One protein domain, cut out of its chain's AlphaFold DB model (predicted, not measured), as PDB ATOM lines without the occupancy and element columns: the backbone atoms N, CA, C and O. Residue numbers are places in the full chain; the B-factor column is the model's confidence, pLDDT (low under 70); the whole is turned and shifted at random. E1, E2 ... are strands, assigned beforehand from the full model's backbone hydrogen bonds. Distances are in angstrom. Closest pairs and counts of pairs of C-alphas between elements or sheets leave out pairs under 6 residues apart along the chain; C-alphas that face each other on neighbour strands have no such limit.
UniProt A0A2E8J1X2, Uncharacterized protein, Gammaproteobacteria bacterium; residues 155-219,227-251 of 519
ATOM      1  N   LEU A 155     114.624 110.233  32.555       90.69
ATOM      2  CA  LEU A 155     114.192 111.371  33.360       90.69
ATOM      3  C   LEU A 155     113.702 110.850  34.706       90.69
ATOM      4  O   LEU A 155     112.592 110.333  34.813       90.69
ATOM      5  N   ASP A 156     114.526 111.021  35.731       89.94
ATOM      6  CA  ASP A 156     114.237 110.539  37.074       89.94
ATOM      7  C   ASP A 156     113.837 111.720  37.964       89.94
ATOM      8  O   ASP A 156     114.650 112.598  38.270       89.94
ATOM      9  N   THR A 157     112.562 111.760  38.363       88.44
ATOM     10  CA  THR A 157     112.022 112.770  39.284       88.44
ATOM     11  C   THR A 157     112.113 112.268  40.718       88.44
ATOM     12  O   THR A 157     111.454 111.290  41.072       88.44
ATOM     13  N   ASN A 158     112.880 112.954  41.557       89.25
ATOM     14  CA  ASN A 158     113.054 112.612  42.964       89.25
ATOM     15  C   ASN A 158     112.637 113.771  43.867       89.25
ATOM     16  O   ASN A 158     112.722 114.939  43.498       89.25
ATOM     17  N   LEU A 159     112.218 113.448  45.086       91.75
ATOM     18  CA  LEU A 159     112.089 114.446  46.140       91.75
ATOM     19  C   LEU A 159     113.471 114.797  46.706       91.75
ATOM     20  O   LEU A 159     114.325 113.924  46.864       91.75
ATOM     21  N   ALA A 160     113.684 116.073  47.024       90.88
ATOM     22  CA  ALA A 160     114.920 116.526  47.644       90.88
ATOM     23  C   ALA A 160     115.121 115.884  49.032       90.88
ATOM     24  O   ALA A 160     114.149 115.696  49.773       90.88
ATOM     25  N   PRO A 161     116.368 115.554  49.420       89.06
ATOM     26  CA  PRO A 161     116.645 115.029  50.748       89.06
ATOM     27  C   PRO A 161     116.296 116.063  51.823       89.06
ATOM     28  O   PRO A 161     116.490 117.268  51.651       89.06
ATOM     29  N   THR A 162     115.818 115.583  52.967       91.69
ATOM     30  CA  THR A 162     115.539 116.428  54.129       91.69
ATOM     31  C   THR A 162     116.822 117.052  54.673       91.69
ATOM     32  O   THR A 162     117.818 116.355  54.867       91.69
ATOM     33  N   ALA A 163     116.788 118.344  55.004       87.88
ATOM     34  CA  ALA A 163     117.936 119.064  55.562       87.88
ATOM     35  C   ALA A 163     118.259 118.671  57.021       87.88
ATOM     36  O   ALA A 163     119.309 119.038  57.545       87.88
ATOM     37  N   GLY A 164     117.366 117.931  57.684       87.94
ATOM     38  CA  GLY A 164     117.559 117.397  59.030       87.94
ATOM     39  C   GLY A 164     116.699 116.161  59.299       87.94
ATOM     40  O   GLY A 164     115.809 115.818  58.522       87.94
ATOM     41  N   ALA A 165     116.964 115.484  60.417       86.56
ATOM     42  CA  ALA A 165     116.177 114.330  60.853       86.56
ATOM     43  C   ALA A 165     114.729 114.721  61.210       86.56
ATOM     44  O   ALA A 165     114.458 115.863  61.570       86.56
ATOM     45  N   ARG A 166     113.805 113.747  61.174       84.56
ATOM     46  CA  ARG A 166     112.367 113.908  61.505       84.56
ATOM     47  C   ARG A 166     111.582 114.885  60.617       84.56
ATOM     48  O   ARG A 166     110.446 115.217  60.959       84.56
ATOM     49  N   GLN A 167     112.151 115.359  59.512       91.38
ATOM     50  CA  GLN A 167     111.429 116.204  58.566       91.38
ATOM     51  C   GLN A 167     110.550 115.367  57.630       91.38
ATOM     52  O   GLN A 167     110.925 114.268  57.230       91.38
ATOM     53  N   PHE A 168     109.398 115.912  57.251       90.06
ATOM     54  CA  PHE A 168     108.514 115.352  56.229       90.06
ATOM     55  C   PHE A 168     107.987 116.466  55.322       90.06
ATOM     56  O   PHE A 168     108.033 117.641  55.695       90.06
ATOM     57  N   LEU A 169     107.510 116.107  54.126       91.44
ATOM     58  CA  LEU A 169     106.858 117.063  53.235       91.44
ATOM     59  C   LEU A 169     105.471 117.383  53.798       91.44
ATOM     60  O   LEU A 169     104.542 116.586  53.672       91.44
ATOM     61  N   ALA A 170     105.351 118.536  54.441       87.75
ATOM     62  CA  ALA A 170     104.138 118.956  55.116       87.75
ATOM     63  C   ALA A 170     103.461 120.105  54.372       87.75
ATOM     64  O   ALA A 170     104.116 120.954  53.763       87.75
ATOM     65  N   GLY A 171     102.140 120.183  54.511       84.81
ATOM     66  CA  GLY A 171     101.428 121.438  54.308       84.81
ATOM     67  C   GLY A 171     101.745 122.464  55.412       84.81
ATOM     68  O   GLY A 171     102.351 122.127  56.443       84.81
ATOM     69  N   PRO A 172     101.307 123.720  55.225       80.44
ATOM     70  CA  PRO A 172     101.358 124.737  56.269       80.44
ATOM     71  C   PRO A 172     100.574 124.295  57.512       80.44
ATOM     72  O   PRO A 172      99.601 123.552  57.427       80.44
ATOM     73  N   THR A 173     100.963 124.804  58.678       73.69
ATOM     74  CA  THR A 173     100.289 124.553  59.967       73.69
ATOM     75  C   THR A 173      98.994 125.364  60.157       73.69
ATOM     76  O   THR A 173      98.436 125.396  61.250       73.69
ATOM     77  N   ALA A 174      98.518 126.032  59.102       72.81
ATOM     78  CA  ALA A 174      97.318 126.864  59.058       72.81
ATOM     79  C   ALA A 174      96.649 126.762  57.669       72.81
ATOM     80  O   ALA A 174      97.155 126.087  56.774       72.81
ATOM     81  N   ASN A 175      95.513 127.436  57.476       67.75
ATOM     82  CA  ASN A 175      94.713 127.348  56.247       67.75
ATOM     83  C   ASN A 175      95.449 127.871  54.996       67.75
ATOM     84  O   ASN A 175      95.460 129.074  54.745       67.75
ATOM     85  N   GLY A 176      95.946 126.950  54.164       76.00
ATOM     86  CA  GLY A 176      96.457 127.222  52.814       76.00
ATOM     87  C   GLY A 176      97.872 127.813  52.765       76.00
ATOM     88  O   GLY A 176      98.272 128.609  53.609       76.00
ATOM     89  N   GLY A 177      98.664 127.395  51.772       82.50
ATOM     90  CA  GLY A 177     100.071 127.791  51.642       82.50
ATOM     91  C   GLY A 177     100.936 126.725  50.964       82.50
ATOM     92  O   GLY A 177     100.448 125.657  50.596       82.50
ATOM     93  N   ALA A 178     102.220 127.037  50.783       84.31
ATOM     94  CA  ALA A 178     103.183 126.150  50.135       84.31
ATOM     95  C   ALA A 178     103.523 124.922  50.997       84.31
ATOM     96  O   ALA A 178     103.565 125.009  52.226       84.31
ATOM     97  N   VAL A 179     103.821 123.800  50.338       88.69
ATOM     98  CA  VAL A 179     104.415 122.629  50.995       88.69
ATOM     99  C   VAL A 179     105.895 122.868  51.283       88.69
ATOM    100  O   VAL A 179     106.589 123.529  50.507       88.69
ATOM    101  N   SER A 180     106.393 122.331  52.393       89.69
ATOM    102  CA  SER A 180     107.802 122.435  52.774       89.69
ATOM    103  C   SER A 180     108.247 121.257  53.635       89.69
ATOM    104  O   SER A 180     107.428 120.569  54.249       89.69
ATOM    105  N   TYR A 181     109.559 121.024  53.694       91.56
ATOM    106  CA  TYR A 181     110.129 120.130  54.694       91.56
ATOM    107  C   TYR A 181     110.159 120.820  56.054       91.56
ATOM    108  O   TYR A 181     110.861 121.814  56.241       91.56
ATOM    109  N   ARG A 182     109.422 120.265  57.016       88.88
ATOM    110  CA  ARG A 182     109.473 120.663  58.429       88.88
ATOM    111  C   ARG A 182     109.449 119.435  59.322       88.88
ATOM    112  O   ARG A 182     109.028 118.364  58.891       88.88
ATOM    113  N   GLU A 183     109.912 119.591  60.556       89.81
ATOM    114  CA  GLU A 183     109.827 118.519  61.546       89.81
ATOM    115  C   GLU A 183     108.371 118.192  61.906       89.81
ATOM    116  O   GLU A 183     107.499 119.069  61.873       89.81
ATOM    117  N   ILE A 184     108.135 116.932  62.283       86.31
ATOM    118  CA  ILE A 184     106.901 116.512  62.956       86.31
ATOM    119  C   ILE A 184     106.828 117.208  64.321       86.31
ATOM    120  O   ILE A 184     107.710 117.034  65.164       86.31
ATOM    121  N   ILE A 185     105.762 117.973  64.547       82.25
ATOM    122  CA  ILE A 185     105.449 118.635  65.818       82.25
ATOM    123  C   ILE A 185     104.244 117.971  66.490       82.25
ATOM    124  O   ILE A 185     103.453 117.291  65.843       82.25
ATOM    125  N   GLY A 186     104.043 118.215  67.789       77.19
ATOM    126  CA  GLY A 186     102.929 117.615  68.539       77.19
ATOM    127  C   GLY A 186     101.533 117.901  67.960       77.19
ATOM    128  O   GLY A 186     100.636 117.090  68.138       77.19
ATOM    129  N   LEU A 187     101.349 119.003  67.220       77.75
ATOM    130  CA  LEU A 187     100.082 119.319  66.542       77.75
ATOM    131  C   LEU A 187      99.831 118.496  65.264       77.75
ATOM    132  O   LEU A 187      98.685 118.416  64.832       77.75
ATOM    133  N   ASP A 188     100.854 117.860  64.684       82.25
ATOM    134  CA  ASP A 188     100.681 116.924  63.560       82.25
ATOM    135  C   ASP A 188     100.074 115.586  64.016       82.25
ATOM    136  O   ASP A 188      99.585 114.802  63.205       82.25
ATOM    137  N   MET A 189     100.099 115.326  65.326       83.44
ATOM    138  CA  MET A 189      99.513 114.161  65.977       83.44
ATOM    139  C   MET A 189      98.328 114.625  66.840       83.44
ATOM    140  O   MET A 189      98.516 114.896  68.027       83.44
ATOM    141  N   PRO A 190      97.113 114.768  66.273       78.81
ATOM    142  CA  PRO A 190      95.979 115.349  66.989       78.81
ATOM    143  C   PRO A 190      95.697 114.618  68.307       78.81
ATOM    144  O   PRO A 190      95.769 113.389  68.380       78.81
ATOM    145  N   VAL A 191      95.354 115.368  69.356       76.94
ATOM    146  CA  VAL A 191      94.959 114.788  70.648       76.94
ATOM    147  C   VAL A 191      93.615 114.086  70.472       76.94
ATOM    148  O   VAL A 191      92.661 114.682  69.973       76.94
ATOM    149  N   ALA A 192      93.540 112.817  70.868       75.69
ATOM    150  CA  ALA A 192      92.292 112.070  70.807       75.69
ATOM    151  C   ALA A 192      91.337 112.503  71.920       75.69
ATOM    152  O   ALA A 192      91.749 112.757  73.052       75.69
ATOM    153  N   THR A 193      90.048 112.529  71.602       74.50
ATOM    154  CA  THR A 193      88.978 112.631  72.599       74.50
ATOM    155  C   THR A 193      88.335 111.256  72.778       74.50
ATOM    156  O   THR A 193      88.602 110.334  72.010       74.50
ATOM    157  N   SER A 194      87.433 111.106  73.748       69.06
ATOM    158  CA  SER A 194      86.647 109.875  73.927       69.06
ATOM    159  C   SER A 194      85.705 109.546  72.755       69.06
ATOM    160  O   SER A 194      85.107 108.475  72.740       69.06
ATOM    161  N   THR A 195      85.551 110.447  71.777       70.88
ATOM    162  CA  THR A 195      84.639 110.293  70.628       70.88
ATOM    163  C   THR A 195      85.264 110.669  69.282       70.88
ATOM    164  O   THR A 195      84.591 110.617  68.255       70.88
ATOM    165  N   THR A 196      86.534 111.082  69.243       74.31
ATOM    166  CA  THR A 196      87.220 111.518  68.017       74.31
ATOM    167  C   THR A 196      88.646 110.992  68.009       74.31
ATOM    168  O   THR A 196      89.431 111.262  68.920       74.31
ATOM    169  N   GLN A 197      88.982 110.241  66.960       78.69
ATOM    170  CA  GLN A 197      90.308 109.668  66.783       78.69
ATOM    171  C   GLN A 197      91.356 110.768  66.575       78.69
ATOM    172  O   GLN A 197      91.324 111.502  65.590       78.69
ATOM    173  N   GLY A 198      92.291 110.844  67.518       80.44
ATOM    174  CA  GLY A 198      93.561 111.543  67.360       80.44
ATOM    175  C   GLY A 198      94.658 110.580  66.899       80.44
ATOM    176  O   GLY A 198      94.398 109.644  66.147       80.44
ATOM    177  N   ALA A 199      95.873 110.742  67.422       80.06
ATOM    178  CA  ALA A 199      96.967 109.785  67.233       80.06
ATOM    179  C   ALA A 199      96.605 108.356  67.693       80.06
ATOM    180  O   ALA A 199      96.954 107.384  67.026       80.06
ATOM    181  N   VAL A 200      95.890 108.230  68.819       80.69
ATOM    182  CA  VAL A 200      95.406 106.962  69.392       80.69
ATOM    183  C   VAL A 200      94.036 107.199  70.026       80.69
ATOM    184  O   VAL A 200      93.938 107.971  70.974       80.69
ATOM    185  N   LEU A 201      92.978 106.547  69.535       82.31
ATOM    186  CA  LEU A 201      91.652 106.597  70.163       82.31
ATOM    187  C   LEU A 201      91.582 105.619  71.344       82.31
ATOM    188  O   LEU A 201      91.834 104.428  71.172       82.31
ATOM    189  N   VAL A 202      91.177 106.104  72.518       83.81
ATOM    190  CA  VAL A 202      90.857 105.266  73.683       83.81
ATOM    191  C   VAL A 202      89.340 105.139  73.789       83.81
ATOM    192  O   VAL A 202      88.650 106.093  74.142       83.81
ATOM    193  N   ASN A 203      88.820 103.955  73.466       74.75
ATOM    194  CA  ASN A 203      87.384 103.656  73.402       74.75
ATOM    195  C   ASN A 203      86.842 103.073  74.728       74.75
ATOM    196  O   ASN A 203      86.005 102.171  74.725       74.75
ATOM    197  N   GLY A 204      87.388 103.518  75.865       76.62
ATOM    198  CA  GLY A 204      87.268 102.817  77.148       76.62
ATOM    199  C   GLY A 204      88.049 101.498  77.143       76.62
ATOM    200  O   GLY A 204      89.122 101.412  76.546       76.62
ATOM    201  N   GLY A 205      87.515 100.460  77.795       81.44
ATOM    202  CA  GLY A 205      88.115  99.119  77.770       81.44
ATOM    203  C   GLY A 205      89.335  98.946  78.682       81.44
ATOM    204  O   GLY A 205      90.227  98.168  78.364       81.44
ATOM    205  N   GLY A 206      89.408  99.695  79.788       86.31
ATOM    206  CA  GLY A 206      90.508  99.608  80.756       86.31
ATOM    207  C   GLY A 206      91.656 100.596  80.552       86.31
ATOM    208  O   GLY A 206      92.600 100.615  81.343       86.31
ATOM    209  N   LEU A 207      91.556 101.463  79.543       88.06
ATOM    210  CA  LEU A 207      92.396 102.646  79.373       88.06
ATOM    211  C   LEU A 207      91.532 103.910  79.441       88.06
ATOM    212  O   LEU A 207      90.374 103.905  79.024       88.06
ATOM    213  N   THR A 208      92.121 105.004  79.920       86.88
ATOM    214  CA  THR A 208      91.490 106.327  80.002       86.88
ATOM    215  C   THR A 208      92.468 107.429  79.581       86.88
ATOM    216  O   THR A 208      93.687 107.246  79.642       86.88
ATOM    217  N   ILE A 209      91.940 108.567  79.121       85.56
ATOM    218  CA  ILE A 209      92.724 109.759  78.769       85.56
ATOM    219  C   ILE A 209      92.744 110.708  79.967       85.56
ATOM    220  O   ILE A 209      91.720 111.282  80.332       85.56
ATOM    221  N   SER A 210      93.928 110.912  80.542       80.69
ATOM    222  CA  SER A 210      94.164 111.859  81.629       80.69
ATOM    223  C   SER A 210      94.981 113.040  81.104       80.69
ATOM    224  O   SER A 210      96.209 113.009  81.028       80.69
ATOM    225  N   GLY A 211      94.289 114.090  80.656       81.12
ATOM    226  CA  GLY A 211      94.925 115.228  79.986       81.12
ATOM    227  C   GLY A 211      95.611 114.800  78.684       81.12
ATOM    228  O   GLY A 211      94.939 114.414  77.733       81.12
ATOM    229  N   SER A 212      96.945 114.864  78.649       76.25
ATOM    230  CA  SER A 212      97.762 114.467  77.489       76.25
ATOM    231  C   SER A 212      98.373 113.063  77.608       76.25
ATOM    232  O   SER A 212      99.256 112.726  76.819       76.25
ATOM    233  N   THR A 213      97.968 112.252  78.591       81.44
ATOM    234  CA  THR A 213      98.493 110.892  78.793       81.44
ATOM    235  C   THR A 213      97.397 109.832  78.712       81.44
ATOM    236  O   THR A 213      96.246 110.062  79.079       81.44
ATOM    237  N   ILE A 214      97.775 108.644  78.234       86.56
ATOM    238  CA  ILE A 214      96.970 107.427  78.357       86.56
ATOM    239  C   ILE A 214      97.365 106.761  79.679       86.56
ATOM    240  O   ILE A 214      98.553 106.549  79.929       86.56
ATOM    241  N   SER A 215      96.387 106.418  80.512       87.56
ATOM    242  CA  SER A 215      96.584 105.690  81.769       87.56
ATOM    243  C   SER A 215      95.668 104.471  81.852       87.56
ATOM    244  O   SER A 215      94.623 104.433  81.206       87.56
ATOM    245  N   ILE A 216      96.043 103.482  82.667       87.94
ATOM    246  CA  ILE A 216      95.156 102.360  83.000       87.94
ATOM    247  C   ILE A 216      93.985 102.909  83.824       87.94
ATOM    248  O   ILE A 216      94.202 103.609  84.813       87.94
ATOM    249  N   ASP A 217      92.757 102.572  83.440       87.56
ATOM    250  CA  ASP A 217      91.513 103.011  84.093       87.56
ATOM    251  C   ASP A 217      91.190 102.178  85.351       87.56
ATOM    252  O   ASP A 217      90.050 101.817  85.630       87.56
ATOM    253  N   ASN A 218      92.230 101.790  86.093       87.00
ATOM    254  CA  ASN A 218      92.136 100.921  87.259       87.00
ATOM    255  C   ASN A 218      93.116 101.370  88.342       87.00
ATOM    256  O   ASN A 218      94.331 101.233  88.197       87.00
ATOM    257  N   THR A 219      92.574 101.879  89.446       82.62
ATOM    258  CA  THR A 219      93.353 102.321  90.606       82.62
ATOM    259  C   THR A 219      93.141 101.350  91.762       82.62
ATOM    260  O   THR A 219      92.195 101.488  92.534       82.62
ATOM    261  N   VAL A 227      98.547  93.695 103.452       62.12
ATOM    262  CA  VAL A 227      97.570  92.757 102.868       62.12
ATOM    263  C   VAL A 227      98.002  92.394 101.445       62.12
ATOM    264  O   VAL A 227      97.836  93.179 100.513       62.12
ATOM    265  N   ILE A 228      98.564  91.195 101.272       64.94
ATOM    266  CA  ILE A 228      98.825  90.617  99.948       64.94
ATOM    267  C   ILE A 228      97.542  89.932  99.472       64.94
ATOM    268  O   ILE A 228      97.140  88.902 100.015       64.94
ATOM    269  N   TYR A 229      96.905  90.491  98.444       70.81
ATOM    270  CA  TYR A 229      95.812  89.821  97.744       70.81
ATOM    271  C   TYR A 229      96.379  88.699  96.867       70.81
ATOM    272  O   TYR A 229      97.155  88.959  95.950       70.81
ATOM    273  N   GLY A 230      96.005  87.454  97.165       77.00
ATOM    274  CA  GLY A 230      96.397  86.274  96.389       77.00
ATOM    275  C   GLY A 230      95.344  85.842  95.363       77.00
ATOM    276  O   GLY A 230      95.674  85.155  94.402       77.00
ATOM    277  N   VAL A 231      94.092  86.281  95.534       85.75
ATOM    278  CA  VAL A 231      92.994  86.078  94.581       85.75
ATOM    279  C   VAL A 231      92.329  87.424  94.311       85.75
ATOM    280  O   VAL A 231      91.958  88.124  95.254       85.75
ATOM    281  N   VAL A 232      92.147  87.772  93.037       89.25
ATOM    282  CA  VAL A 232      91.469  89.003  92.593       89.25
ATOM    283  C   VAL A 232      90.251  88.686  91.729       89.25
ATOM    284  O   VAL A 232      90.236  87.687  91.009       89.25
ATOM    285  N   LYS A 233      89.235  89.548  91.779       88.12
ATOM    286  CA  LYS A 233      88.159  89.596  90.776       88.12
ATOM    287  C   LYS A 233      88.482  90.689  89.770       88.12
ATOM    288  O   LYS A 233      89.078  91.698  90.143       88.12
ATOM    289  N   TYR A 234      88.055  90.508  88.527       91.62
ATOM    290  CA  TYR A 234      88.197  91.499  87.466       91.62
ATOM    291  C   TYR A 234      86.863  91.751  86.745       91.62
ATOM    292  O   TYR A 234      85.963  90.910  86.793       91.62
ATOM    293  N   ASN A 235      86.709  92.925  86.127       88.81
ATOM    294  CA  ASN A 235      85.597  93.235  85.218       88.81
ATOM    295  C   ASN A 235      85.832  92.631  83.815       88.81
ATOM    296  O   ASN A 235      86.834  91.959  83.584       88.81
ATOM    297  N   ALA A 236      84.921  92.858  82.862       87.75
ATOM    298  CA  ALA A 236      85.063  92.328  81.499       87.75
ATOM    299  C   ALA A 236      86.324  92.856  80.778       87.75
ATOM    300  O   ALA A 236      86.862  92.196  79.894       87.75
ATOM    301  N   GLU A 237      86.817  94.016  81.205       87.62
ATOM    302  CA  GLU A 237      88.002  94.715  80.716       87.62
ATOM    303  C   GLU A 237      89.309  94.248  81.399       87.62
ATOM    304  O   GLU A 237      90.377  94.800  81.138       87.62
ATOM    305  N   GLY A 238      89.256  93.241  82.281       87.25
ATOM    306  CA  GLY A 238      90.427  92.692  82.981       87.25
ATOM    307  C   GLY A 238      90.948  93.552  84.142       87.25
ATOM    308  O   GLY A 238      91.992  93.247  84.719       87.25
ATOM    309  N   LEU A 239      90.230  94.612  84.516       89.25
ATOM    310  CA  LEU A 239      90.579  95.500  85.620       89.25
ATOM    311  C   LEU A 239      90.130  94.911  86.954       89.25
ATOM    312  O   LEU A 239      88.992  94.466  87.085       89.25
ATOM    313  N   VAL A 240      91.010  94.949  87.953       89.62
ATOM    314  CA  VAL A 240      90.755  94.411  89.296       89.62
ATOM    315  C   VAL A 240      89.652  95.200  90.004       89.62
ATOM    316  O   VAL A 240      89.773  96.405  90.193       89.62
ATOM    317  N   THR A 241      88.601  94.507  90.442       87.31
ATOM    318  CA  THR A 241      87.440  95.091  91.136       87.31
ATOM    319  C   THR A 241      87.361  94.730  92.620       87.31
ATOM    320  O   THR A 241      86.664  95.409  93.369       87.31
ATOM    321  N   ASP A 242      88.043  93.665  93.050       86.38
ATOM    322  CA  ASP A 242      88.022  93.138  94.423       86.38
ATOM    323  C   ASP A 242      89.208  92.176  94.645       86.38
ATOM    324  O   ASP A 242      89.770  91.653  93.677       86.38
ATOM    325  N   GLY A 243      89.563  91.881  95.900       86.12
ATOM    326  CA  GLY A 243      90.648  90.954  96.234       86.12
ATOM    327  C   GLY A 243      90.586  90.370  97.650       86.12
ATOM    328  O   GLY A 243      90.107  91.005  98.585       86.12
ATOM    329  N   ARG A 244      91.120  89.151  97.822       86.38
ATOM    330  CA  ARG A 244      91.297  88.479  99.127       86.38
ATOM    331  C   ARG A 244      92.597  87.661  99.206       86.38
ATOM    332  O   ARG A 244      93.307  87.501  98.211       86.38
ATOM    333  N   ALA A 245      92.904  87.142 100.393       85.38
ATOM    334  CA  ALA A 245      93.944  86.130 100.597       85.38
ATOM    335  C   ALA A 245      93.496  84.740 100.086       85.38
ATOM    336  O   ALA A 245      92.311  84.523  99.848       85.38
ATOM    337  N   ILE A 246      94.449  83.818  99.919       85.88
ATOM    338  CA  ILE A 246      94.190  82.416  99.541       85.88
ATOM    339  C   ILE A 246      93.756  81.628 100.783       85.88
ATOM    340  O   ILE A 246      94.428  81.680 101.815       85.88
ATOM    341  N   GLU A 247      92.671  80.867 100.665       86.50
ATOM    342  CA  GLU A 247      92.149  79.968 101.702       86.50
ATOM    343  C   GLU A 247      92.297  78.489 101.294       86.50
ATOM    344  O   GLU A 247      92.600  78.170 100.146       86.50
ATOM    345  N   SER A 248      92.072  77.541 102.212       81.19
ATOM    346  CA  SER A 248      92.218  76.103 101.905       81.19
ATOM    347  C   SER A 248      91.261  75.609 100.813       81.19
ATOM    348  O   SER A 248      91.612  74.705 100.062       81.19
ATOM    349  N   ALA A 249      90.081  76.221 100.684       82.50
ATOM    350  CA  ALA A 249      89.122  75.921  99.620       82.50
ATOM    351  C   ALA A 249      89.580  76.395  98.225       82.50
ATOM    352  O   ALA A 249      89.092  75.877  97.222       82.50
ATOM    353  N   ASP A 250      90.536  77.330  98.149       86.44
ATOM    354  CA  ASP A 250      91.138  77.786  96.887       86.44
ATOM    355  C   ASP A 250      92.183  76.790  96.341       86.44
ATOM    356  O   ASP A 250      92.670  76.945  95.222       86.44
ATOM    357  N   LEU A 251      92.515  75.753  97.120       86.75
ATOM    358  CA  LEU A 251      93.461  74.689  96.792       86.75
ATOM    359  C   LEU A 251      92.723  73.339  96.685       86.75
ATOM    360  O   LEU A 251      92.820  72.512  97.596       86.75
TER     361      LEU A 251
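AT A GLANCE: This is residues 155 to 219 and 227 to 251 of the 519 residues of an uncharacterized protein of Gammaproteobacteria bacterium (UniProt A0A2E8J1X2). With little regular structure, the printed part is a drawn-out row of three separate hairpins: E6 with E7 toward one end, E4 with E5 near the middle, E2 with E3 toward the other end, and E1 beyond them. It has 90 residues with seven named strands, E1 to E7 in order, and no named helix; the class is all strand, with 30 residues in named elements. Each two-stranded sheet is antiparallel. The whole is extended, with a radius of gyration of the C-alphas of 23.8 A and spans of 79, 28 and 24 A.

IN THESE COORDINATES: E7, residues 240 to 244, is 11.5 A long and ends at C-alpha 244 (91.297, 88.479, 99.127); E6 is residues 231 to 234. E4 is residues 207 to 210, E5 213 to 216, E2 167 to 170 and E3 180 to 183. E1, residues 155 to 159, 13.3 A long, begins at C-alpha 155 (114.192, 111.371, 33.360).

HOW THE PARTS SIT: Hairpin E6 and E7 has directions at 160 degrees, with N 233 and O 242 within hydrogen-bond range at 2.9 A. In E4 and E5, at 141 degrees, N 208 and O 215 are 2.9 A apart; in E2 and E3, at 135 degrees, N 168 and O 182 are 3.0 A apart. Strands of different hairpins are apart. E1 pairs with no named strand and is apart from E2 to E7.

THE WHOLE: The farthest C-alphas, of Leu 155 and Ser 248, are 80.2 A apart. Residues 220 to 226 are not printed; C-alphas 219 and 227 stand 16.1 A apart across the cut. E3 to E4 is a long link of 23 residues. Residues 175, 194, 227 and 228 have pLDDT under 70.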